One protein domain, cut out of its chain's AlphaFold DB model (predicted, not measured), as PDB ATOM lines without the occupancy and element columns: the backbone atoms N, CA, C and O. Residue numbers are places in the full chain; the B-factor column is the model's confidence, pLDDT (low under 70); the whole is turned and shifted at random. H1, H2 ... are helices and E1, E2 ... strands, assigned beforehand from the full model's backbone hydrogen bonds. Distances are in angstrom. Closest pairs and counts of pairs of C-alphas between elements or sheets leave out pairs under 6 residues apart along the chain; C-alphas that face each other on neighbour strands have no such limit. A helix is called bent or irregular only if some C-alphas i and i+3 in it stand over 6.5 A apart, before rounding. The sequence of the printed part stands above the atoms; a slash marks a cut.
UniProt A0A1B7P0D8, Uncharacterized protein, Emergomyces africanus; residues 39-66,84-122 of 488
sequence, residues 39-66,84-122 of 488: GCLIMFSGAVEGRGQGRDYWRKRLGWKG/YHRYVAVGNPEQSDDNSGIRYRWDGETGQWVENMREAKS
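What this domain is: This is residues 39 to 66 and 84 to 122 of the 488 residues of an uncharacterized protein of Emergomyces africanus (UniProt A0A1B7P0D8). A small, twisted four-stranded sheet makes the core, with the short helices H1 and H2 at opposite ends of its inner strand E3 and its edge strand E4. A long loop, residues 91 to 102, joins E2 to E3. The 67 printed residues hold E1, H1, E2, E3, E4 and H2 in that order; the sheet, E1 E2 E3 E4 across, is mixed. The class is mixed, helices and strands, with only 30 residues in named elements. The whole is compact, radius of gyration of the C-alphas 11.3 A, and rounded, spanning 32 by 25 by 18 A.

How they stand to each other: Begin at E2, residues 86 to 90, and E3, residues 103 to 107, an antiparallel hairpin at 147 degrees with N 89 and O 104 2.8 A apart, within hydrogen-bond range. E4, residues 112 to 115, forms the next hairpin with E3, antiparallel at 144 degrees; N 105 and O 114, 2.8 A, are within hydrogen-bond range. E2, E3 and E4 are a meander, each strand the antiparallel neighbour of the one before. E1, residues 41 to 44, is parallel to E2 at 29 degrees, with N 42 and O 86 within hydrogen-bond range at 2.9 A. From edge to edge the strands' lines turn by 89 degrees. E1 and E4 are apart. H1, residues 55 to 62, only grazes the sheet; its closest C-alphas with E4 are those of Arg 55 and Gln 112, 6.7 A. H2, residues 117 to 120, also only grazes it; its closest C-alphas with E3 are those of Met 117 and Arg 103, 7.4 A. H1 and H2 are apart. In H1 every O i to N i+4 pair is within hydrogen-bond range; H2 is too short for such a pair, and its one O i to N i+3 pair is not within range.

Where its parts are: Find C-alpha 86 at (-9.403, -1.251, -41.606); from there E2 runs 13.4 A to C-alpha 90. E3 runs 12.7 A from C-alpha 103 to 107, and E4 9.6 A from 112 to 115. E1 starts at C-alpha 41, (-12.466, 1.410, -38.949), and spans 9.8 A to C-alpha 44. H1 runs 10.5 A from C-alpha 55 to 62. H2 spans 6.2 A from C-alpha 117 to C-alpha 120, at (-0.700, 13.163, -37.554); it is neither bent nor irregular, but only just.

The domain as a whole: Look for the two C-alphas farthest apart at Lys 60 and Ser 122, 32.7 A. Residues 67 to 83 are not printed, and C-alphas 66 and 84 stand 14.0 A apart across this cut, in the link from H1 to E2. The link from E2 to E3 is long. Mean pLDDT of the printed part is 80.8; residues 39, 65 to 66, 84 and 117 to 122 are under 70.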
ATOM      1  N   GLY A  39     -14.653   0.797 -45.503       66.75
ATOM      2  CA  GLY A  39     -14.503  -0.253 -44.515       66.75
ATOM      3  C   GLY A  39     -14.748   0.254 -43.097       66.75
ATOM      4  O   GLY A  39     -14.398   1.393 -42.775       66.75
ATOM      5  N   CYS A  40     -15.291  -0.593 -42.220       71.06
ATOM      6  CA  CYS A  40     -15.359  -0.276 -40.795       71.06
ATOM      7  C   CYS A  40     -13.937  -0.074 -40.247       71.06
ATOM      8  O   CYS A  40     -13.080  -0.955 -40.369       71.06
ATOM      9  N   LEU A  41     -13.698   1.099 -39.660       80.06
ATOM     10  CA  LEU A  41     -12.466   1.410 -38.949       80.06
ATOM     11  C   LEU A  41     -12.553   0.807 -37.547       80.06
ATOM     12  O   LEU A  41     -13.391   1.230 -36.753       80.06
ATOM     13  N   ILE A  42     -11.681  -0.148 -37.251       84.00
ATOM     14  CA  ILE A  42     -11.509  -0.698 -35.906       84.00
ATOM     15  C   ILE A  42     -10.238  -0.077 -35.339       84.00
ATOM     16  O   ILE A  42      -9.161  -0.210 -35.926       84.00
ATOM     17  N   MET A  43     -10.388   0.661 -34.240       83.19
ATOM     18  CA  MET A  43      -9.292   1.379 -33.604       83.19
ATOM     19  C   MET A  43      -8.890   0.674 -32.309       83.19
ATOM     20  O   MET A  43      -9.721   0.487 -31.426       83.19
ATOM     21  N   PHE A  44      -7.616   0.313 -32.203       82.75
ATOM     22  CA  PHE A  44      -7.003  -0.232 -31.001       82.75
ATOM     23  C   PHE A  44      -6.266   0.899 -30.282       82.75
ATOM     24  O   PHE A  44      -5.360   1.519 -30.840       82.75
ATOM     25  N   SER A  45      -6.682   1.209 -29.060       79.25
ATOM     26  CA  SER A  45      -6.046   2.226 -28.223       79.25
ATOM     27  C   SER A  45      -5.946   1.725 -26.791       79.25
ATOM     28  O   SER A  45      -6.920   1.174 -26.284       79.25
ATOM     29  N   GLY A  46      -4.811   1.975 -26.139       77.75
ATOM     30  CA  GLY A  46      -4.571   1.593 -24.745       77.75
ATOM     31  C   GLY A  46      -3.933   0.212 -24.592       77.75
ATOM     32  O   GLY A  46      -3.343  -0.319 -25.535       77.75
ATOM     33  N   ALA A  47      -4.043  -0.354 -23.389       78.88
ATOM     34  CA  ALA A  47      -3.588  -1.703 -23.062       78.88
ATOM     35  C   ALA A  47      -4.523  -2.742 -23.703       78.88
ATOM     36  O   ALA A  47      -5.395  -3.309 -23.056       78.88
ATOM     37  N   VAL A  48      -4.395  -2.924 -25.015       78.62
ATOM     38  CA  VAL A  48      -5.151  -3.940 -25.750       78.62
ATOM     39  C   VAL A  48      -4.479  -5.293 -25.550       78.62
ATOM     40  O   VAL A  48      -3.258  -5.407 -25.679       78.62
ATOM     41  N   GLU A  49      -5.277  -6.327 -25.278       81.06
ATOM     42  CA  GLU A  49      -4.808  -7.712 -25.246       81.06
ATOM     43  C   GLU A  49      -4.069  -8.067 -26.540       81.06
ATOM     44  O   GLU A  49      -4.640  -8.115 -27.637       81.06
ATOM     45  N   GLY A  50      -2.771  -8.322 -26.406       81.81
ATOM     46  CA  GLY A  50      -1.893  -8.599 -27.534       81.81
ATOM     47  C   GLY A  50      -0.878  -7.509 -27.849       81.81
ATOM     48  O   GLY A  50      -0.106  -7.657 -28.793       81.81
ATOM     49  N   ARG A  51      -0.841  -6.420 -27.079       82.00
ATOM     50  CA  ARG A  51       0.273  -5.477 -27.163       82.00
ATOM     51  C   ARG A  51       1.594  -6.173 -26.818       82.00
ATOM     52  O   ARG A  51       1.647  -6.948 -25.867       82.00
ATOM     53  N   GLY A  52       2.640  -5.915 -27.596       85.69
ATOM     54  CA  GLY A  52       3.926  -6.606 -27.466       85.69
ATOM     55  C   GLY A  52       3.935  -8.008 -28.080       85.69
ATOM     56  O   GLY A  52       4.973  -8.662 -28.097       85.69
ATOM     57  N   GLN A  53       2.798  -8.491 -28.595       88.69
ATOM     58  CA  GLN A  53       2.770  -9.754 -29.319       88.69
ATOM     59  C   GLN A  53       3.288  -9.557 -30.738       88.69
ATOM     60  O   GLN A  53       3.012  -8.550 -31.396       88.69
ATOM     61  N   GLY A  54       4.026 -10.556 -31.213       86.19
ATOM     62  CA  GLY A  54       4.636 -10.532 -32.533       86.19
ATOM     63  C   GLY A  54       3.623 -10.546 -33.680       86.19
ATOM     64  O   GLY A  54       2.427 -10.806 -33.523       86.19
ATOM     65  N   ARG A  55       4.143 -10.322 -34.884       84.81
ATOM     66  CA  ARG A  55       3.395 -10.286 -36.147       84.81
ATOM     67  C   ARG A  55       2.413 -11.450 -36.339       84.81
ATOM     68  O   ARG A  55       1.300 -11.240 -36.823       84.81
ATOM     69  N   ASP A  56       2.799 -12.669 -35.965       86.31
ATOM     70  CA  ASP A  56       1.984 -13.871 -36.191       86.31
ATOM     71  C   ASP A  56       0.718 -13.907 -35.328       86.31
ATOM     72  O   ASP A  56      -0.339 -14.352 -35.791       86.31
ATOM     73  N   TYR A  57       0.775 -13.337 -34.121       90.38
ATOM     74  CA  TYR A  57      -0.408 -13.137 -33.286       90.38
ATOM     75  C   TYR A  57      -1.426 -12.237 -33.996       90.38
ATOM     76  O   TYR A  57      -2.596 -12.604 -34.151       90.38
ATOM     77  N   TRP A  58      -0.977 -11.085 -34.502       86.81
ATOM     78  CA  TRP A  58      -1.846 -10.123 -35.185       86.81
ATOM     79  C   TRP A  58      -2.375 -10.653 -36.514       86.81
ATOM     80  O   TRP A  58      -3.544 -10.435 -36.836       86.81
ATOM     81  N   ARG A  59      -1.576 -11.430 -37.250       86.62
ATOM     82  CA  ARG A  59      -2.039 -12.143 -38.449       86.62
ATOM     83  C   ARG A  59      -3.197 -13.079 -38.139       86.62
ATOM     84  O   ARG A  59      -4.213 -13.027 -38.831       86.62
ATOM     85  N   LYS A  60      -3.070 -13.901 -37.094       87.19
ATOM     86  CA  LYS A  60      -4.127 -14.831 -36.684       87.19
ATOM     87  C   LYS A  60      -5.373 -14.082 -36.205       87.19
ATOM     88  O   LYS A  60      -6.475 -14.403 -36.641       87.19
ATOM     89  N   ARG A  61      -5.201 -13.059 -35.361       87.62
ATOM     90  CA  ARG A  61      -6.308 -12.303 -34.745       87.62
ATOM     91  C   ARG A  61      -7.078 -11.441 -35.748       87.62
ATOM     92  O   ARG A  61      -8.302 -11.410 -35.708       87.62
ATOM     93  N   LEU A  62      -6.385 -10.754 -36.655       85.06
ATOM     94  CA  LEU A  62      -7.006  -9.839 -37.627       85.06
ATOM     95  C   LEU A  62      -7.458 -10.544 -38.913       85.06
ATOM     96  O   LEU A  62      -7.994  -9.897 -39.817       85.06
ATOM     97  N   GLY A  63      -7.254 -11.863 -38.998       76.56
ATOM     98  CA  GLY A  63      -7.658 -12.668 -40.142       76.56
ATOM     99  C   GLY A  63      -6.830 -12.367 -41.388       76.56
ATOM    100  O   GLY A  63      -7.388 -12.164 -42.469       76.56
ATOM    101  N   TRP A  64      -5.499 -12.332 -41.257       74.31
ATOM    102  CA  TRP A  64      -4.607 -12.252 -42.408       74.31
ATOM    103  C   TRP A  64      -4.782 -13.506 -43.270       74.31
ATOM    104  O   TRP A  64      -4.273 -14.582 -42.975       74.31
ATOM    105  N   LYS A  65      -5.542 -13.362 -44.358       60.94
ATOM    106  CA  LYS A  65      -5.776 -14.423 -45.348       60.94
ATOM    107  C   LYS A  65      -4.597 -14.625 -46.311       60.94
ATOM    108  O   LYS A  65      -4.721 -15.438 -47.219       60.94
ATOM    109  N   GLY A  66      -3.486 -13.906 -46.129       58.34
ATOM    110  CA  GLY A  66      -2.350 -13.872 -47.057       58.34
ATOM    111  C   GLY A  66      -1.586 -15.186 -47.231       58.34
ATOM    112  O   GLY A  66      -0.783 -15.278 -48.150       58.34
ATOM    113  N   TYR A  84     -14.234  -4.803 -46.080       68.62
ATOM    114  CA  TYR A  84     -12.827  -4.698 -45.725       68.62
ATOM    115  C   TYR A  84     -12.730  -3.960 -44.391       68.62
ATOM    116  O   TYR A  84     -12.987  -2.763 -44.332       68.62
ATOM    117  N   HIS A  85     -12.370  -4.644 -43.310       79.88
ATOM    118  CA  HIS A  85     -12.076  -3.965 -42.048       79.88
ATOM    119  C   HIS A  85     -10.721  -3.260 -42.149       79.88
ATOM    120  O   HIS A  85      -9.739  -3.836 -42.620       79.88
ATOM    121  N   ARG A  86     -10.661  -1.994 -41.726       85.25
ATOM    122  CA  ARG A  86      -9.403  -1.251 -41.606       85.25
ATOM    123  C   ARG A  86      -9.030  -1.197 -40.134       85.25
ATOM    124  O   ARG A  86      -9.745  -0.578 -39.353       85.25
ATOM    125  N   TYR A  87      -7.903  -1.797 -39.780       87.75
ATOM    126  CA  TYR A  87      -7.400  -1.777 -38.411       87.75
ATOM    127  C   TYR A  87      -6.367  -0.667 -38.243       87.75
ATOM    128  O   TYR A  87      -5.453  -0.528 -39.062       87.75
ATOM    129  N   VAL A  88      -6.536   0.141 -37.201       90.31
ATOM    130  CA  VAL A  88      -5.592   1.194 -36.818       90.31
ATOM    131  C   VAL A  88      -5.279   1.048 -35.337       90.31
ATOM    132  O   VAL A  88      -6.196   0.974 -34.530       90.31
ATOM    133  N   ALA A  89      -4.002   1.027 -34.980       89.62
ATOM    134  CA  ALA A  89      -3.531   1.045 -33.602       89.62
ATOM    135  C   ALA A  89      -2.929   2.415 -33.266       89.62
ATOM    136  O   ALA A  89      -2.403   3.097 -34.147       89.62
ATOM    137  N   VAL A  90      -3.030   2.839 -32.008       88.75
ATOM    138  CA  VAL A  90      -2.322   4.009 -31.467       88.75
ATOM    139  C   VAL A  90      -1.173   3.503 -30.596       88.75
ATOM    140  O   VAL A  90      -1.422   2.820 -29.607       88.75
ATOM    141  N   GLY A  91       0.062   3.847 -30.957       87.69
ATOM    142  CA  GLY A  91       1.280   3.195 -30.472       87.69
ATOM    143  C   GLY A  91       1.620   1.956 -31.300       87.69
ATOM    144  O   GLY A  91       0.751   1.407 -31.982       87.69
ATOM    145  N   ASN A  92       2.887   1.536 -31.274       85.31
ATOM    146  CA  ASN A  92       3.312   0.323 -31.964       85.31
ATOM    147  C   ASN A  92       2.724  -0.892 -31.225       85.31
ATOM    148  O   ASN A  92       3.082  -1.124 -30.074       85.31
ATOM    149  N   PRO A  93       1.814  -1.670 -31.831       83.81
ATOM    150  CA  PRO A  93       1.191  -2.800 -31.147       83.81
ATOM    151  C   PRO A  93       2.144  -3.990 -30.959       83.81
ATOM    152  O   PRO A  93       1.855  -4.855 -30.139       83.81
ATOM    153  N   GLU A  94       3.275  -4.033 -31.670       84.50
ATOM    154  CA  GLU A  94       4.315  -5.057 -31.491       84.50
ATOM    155  C   GLU A  94       5.291  -4.711 -30.355       84.50
ATOM    156  O   GLU A  94       6.064  -5.563 -29.932       84.50
ATOM    157  N   GLN A  95       5.236  -3.488 -29.818       84.44
ATOM    158  CA  GLN A  95       6.039  -3.054 -28.675       84.44
ATOM    159  C   GLN A  95       5.125  -2.747 -27.484       84.44
ATOM    160  O   GLN A  95       4.146  -2.006 -27.589       84.44
ATOM    161  N   SER A  96       5.427  -3.332 -26.327       80.38
ATOM    162  CA  SER A  96       4.626  -3.160 -25.107       80.38
ATOM    163  C   SER A  96       4.650  -1.728 -24.570       80.38
ATOM    164  O   SER A  96       3.645  -1.263 -24.026       80.38
ATOM    165  N   ASP A  97       5.758  -1.015 -24.779       81.38
ATOM    166  CA  ASP A  97       6.061   0.218 -24.036       81.38
ATOM    167  C   ASP A  97       5.861   1.491 -24.876       81.38
ATOM    168  O   ASP A  97       5.823   2.610 -24.359       81.38
ATOM    169  N   ASP A  98       5.629   1.332 -26.180       74.31
ATOM    170  CA  ASP A  98       5.577   2.435 -27.134       74.31
ATOM    171  C   ASP A  98       4.207   3.122 -27.153       74.31
ATOM    172  O   ASP A  98       3.344   2.883 -28.003       74.31
ATOM    173  N   ASN A  99       3.997   4.024 -26.195       74.06
ATOM    174  CA  ASN A  99       2.859   4.950 -26.140       74.06
ATOM    175  C   ASN A  99       3.085   6.212 -26.988       74.06
ATOM    176  O   ASN A  99       2.597   7.288 -26.648       74.06
ATOM    177  N   SER A 100       3.801   6.101 -28.108       79.69
ATOM    178  CA  SER A 100       4.268   7.239 -28.914       79.69
ATOM    179  C   SER A 100       3.150   8.122 -29.499       79.69
ATOM    180  O   SER A 100       3.427   9.137 -30.132       79.69
ATOM    181  N   GLY A 101       1.871   7.755 -29.333       84.88
ATOM    182  CA  GLY A 101       0.721   8.457 -29.917       84.88
ATOM    183  C   GLY A 101       0.663   8.358 -31.449       84.88
ATOM    184  O   GLY A 101      -0.310   8.797 -32.069       84.88
ATOM    185  N   ILE A 102       1.684   7.753 -32.058       88.69
ATOM    186  CA  ILE A 102       1.798   7.482 -33.482       88.69
ATOM    187  C   ILE A 102       0.748   6.443 -33.855       88.69
ATOM    188  O   ILE A 102       0.529   5.466 -33.144       88.69
ATOM    189  N   ARG A 103       0.060   6.657 -34.975       91.19
ATOM    190  CA  ARG A 103      -0.945   5.710 -35.461       91.19
ATOM    191  C   ARG A 103      -0.305   4.733 -36.424       91.19
ATOM    192  O   ARG A 103       0.299   5.155 -37.403       91.19
ATOM    193  N   TYR A 104      -0.529   3.450 -36.207       92.50
ATOM    194  CA  TYR A 104      -0.130   2.382 -37.110       92.50
ATOM    195  C   TYR A 104      -1.366   1.831 -37.804       92.50
ATOM    196  O   TYR A 104      -2.429   1.698 -37.204       92.50
ATOM    197  N   ARG A 105      -1.254   1.525 -39.090       93.12
ATOM    198  CA  ARG A 105      -2.309   0.884 -39.872       93.12
ATOM    199  C   ARG A 105      -1.876  -0.536 -40.190       93.12
ATOM    200  O   ARG A 105      -0.774  -0.733 -40.686       93.12
ATOM    201  N   TRP A 106      -2.759  -1.501 -39.969       92.75
ATOM    202  CA  TRP A 106      -2.509  -2.864 -40.421       92.75
ATOM    203  C   TRP A 106      -2.602  -2.909 -41.942       92.75
ATOM    204  O   TRP A 106      -3.643  -2.568 -42.524       92.75
ATOM    205  N   ASP A 107      -1.519  -3.312 -42.587       89.38
ATOM    206  CA  ASP A 107      -1.520  -3.623 -44.001       89.38
ATOM    207  C   ASP A 107      -1.881  -5.098 -44.188       89.38
ATOM    208  O   ASP A 107      -1.162  -6.001 -43.768       89.38
ATOM    209  N   GLY A 108      -3.036  -5.344 -44.807       85.50
ATOM    210  CA  GLY A 108      -3.530  -6.693 -45.058       85.50
ATOM    211  C   GLY A 108      -2.744  -7.442 -46.135       85.50
ATOM    212  O   GLY A 108      -2.843  -8.665 -46.188       85.50
ATOM    213  N   GLU A 109      -1.975  -6.749 -46.979       85.31
ATOM    214  CA  GLU A 109      -1.151  -7.391 -48.007       85.31
ATOM    215  C   GLU A 109       0.145  -7.912 -47.392       85.31
ATOM    216  O   GLU A 109       0.436  -9.105 -47.465       85.31
ATOM    217  N   THR A 110       0.878  -7.043 -46.699       86.25
ATOM    218  CA  THR A 110       2.127  -7.428 -46.033       86.25
ATOM    219  C   THR A 110       1.889  -8.168 -44.718       86.25
ATOM    220  O   THR A 110       2.742  -8.940 -44.288       86.25
ATOM    221  N   GLY A 111       0.744  -7.980 -44.063       89.06
ATOM    222  CA  GLY A 111       0.510  -8.475 -42.706       89.06
ATOM    223  C   GLY A 111       1.485  -7.842 -41.714       89.06
ATOM    224  O   GLY A 111       2.081  -8.565 -40.916       89.06
ATOM    225  N   GLN A 112       1.735  -6.539 -41.853       90.06
ATOM    226  CA  GLN A 112       2.582  -5.737 -40.970       90.06
ATOM    227  C   GLN A 112       1.856  -4.456 -40.561       90.06
ATOM    228  O   GLN A 112       0.991  -3.938 -41.277       90.06
ATOM    229  N   TRP A 113       2.229  -3.925 -39.401       90.38
ATOM    230  CA  TRP A 113       1.817  -2.598 -38.971       90.38
ATOM    231  C   TRP A 113       2.674  -1.544 -39.667       90.38
ATOM    232  O   TRP A 113       3.878  -1.465 -39.461       90.38
ATOM    233  N   VAL A 114       2.043  -0.719 -40.499       93.44
ATOM    234  CA  VAL A 114       2.708   0.371 -41.214       93.44
ATOM    235  C   VAL A 114       2.413   1.680 -40.499       93.44
ATOM    236  O   VAL A 114       1.252   2.019 -40.254       93.44
ATOM    237  N   GLU A 115       3.458   2.433 -40.175       92.12
ATOM    238  CA  GLU A 115       3.323   3.742 -39.549       92.12
ATOM    239  C   GLU A 115       2.534   4.699 -40.455       92.12
ATOM    240  O   GLU A 115       2.914   5.001 -41.591       92.12
ATOM    241  N   ASN A 116       1.411   5.212 -39.959       85.56
ATOM    242  CA  ASN A 116       0.576   6.153 -40.690       85.56
ATOM    243  C   ASN A 116       1.057   7.591 -40.436       85.56
ATOM    244  O   ASN A 116       0.367   8.404 -39.816       85.56
ATOM    245  N   MET A 117       2.249   7.918 -40.945       67.00
ATOM    246  CA  MET A 117       2.903   9.223 -40.742       67.00
ATOM    247  C   MET A 117       2.098  10.425 -41.275       67.00
ATOM    248  O   MET A 117       2.330  11.566 -40.869       67.00
ATOM    249  N   ARG A 118       1.163  10.218 -42.216       59.34
ATOM    250  CA  ARG A 118       0.525  11.324 -42.957       59.34
ATOM    251  C   ARG A 118      -0.685  11.957 -42.266       59.34
ATOM    252  O   ARG A 118      -0.990  13.111 -42.565       59.34
ATOM    253  N   GLU A 119      -1.351  11.274 -41.336       53.66
ATOM    254  CA  GLU A 119      -2.544  11.831 -40.667       53.66
ATOM    255  C   GLU A 119      -2.232  12.635 -39.396       53.66
ATOM    256  O   GLU A 119      -3.037  13.478 -39.002       53.66
ATOM    257  N   ALA A 120      -1.070  12.429 -38.766       49.25
ATOM    258  CA  ALA A 120      -0.700  13.163 -37.554       49.25
ATOM    259  C   ALA A 120      -0.277  14.614 -37.850       49.25
ATOM    260  O   ALA A 120      -0.606  15.528 -37.099       49.25
ATOM    261  N   LYS A 121       0.394  14.854 -38.986       50.53
ATOM    262  CA  LYS A 121       0.947  16.180 -39.320       50.53
ATOM    263  C   LYS A 121      -0.067  17.165 -39.913       50.53
ATOM    264  O   LYS A 121       0.227  18.349 -39.994       50.53
ATOM    265  N   SER A 122      -1.258  16.713 -40.307       45.00
ATOM    266  CA  SER A 122      -2.239  17.541 -41.030       45.00
ATOM    267  C   SER A 122      -3.436  18.010 -40.189       45.00
ATOM    268  O   SER A 122      -4.249  18.785 -40.682       45.00
TER     269      SER A 122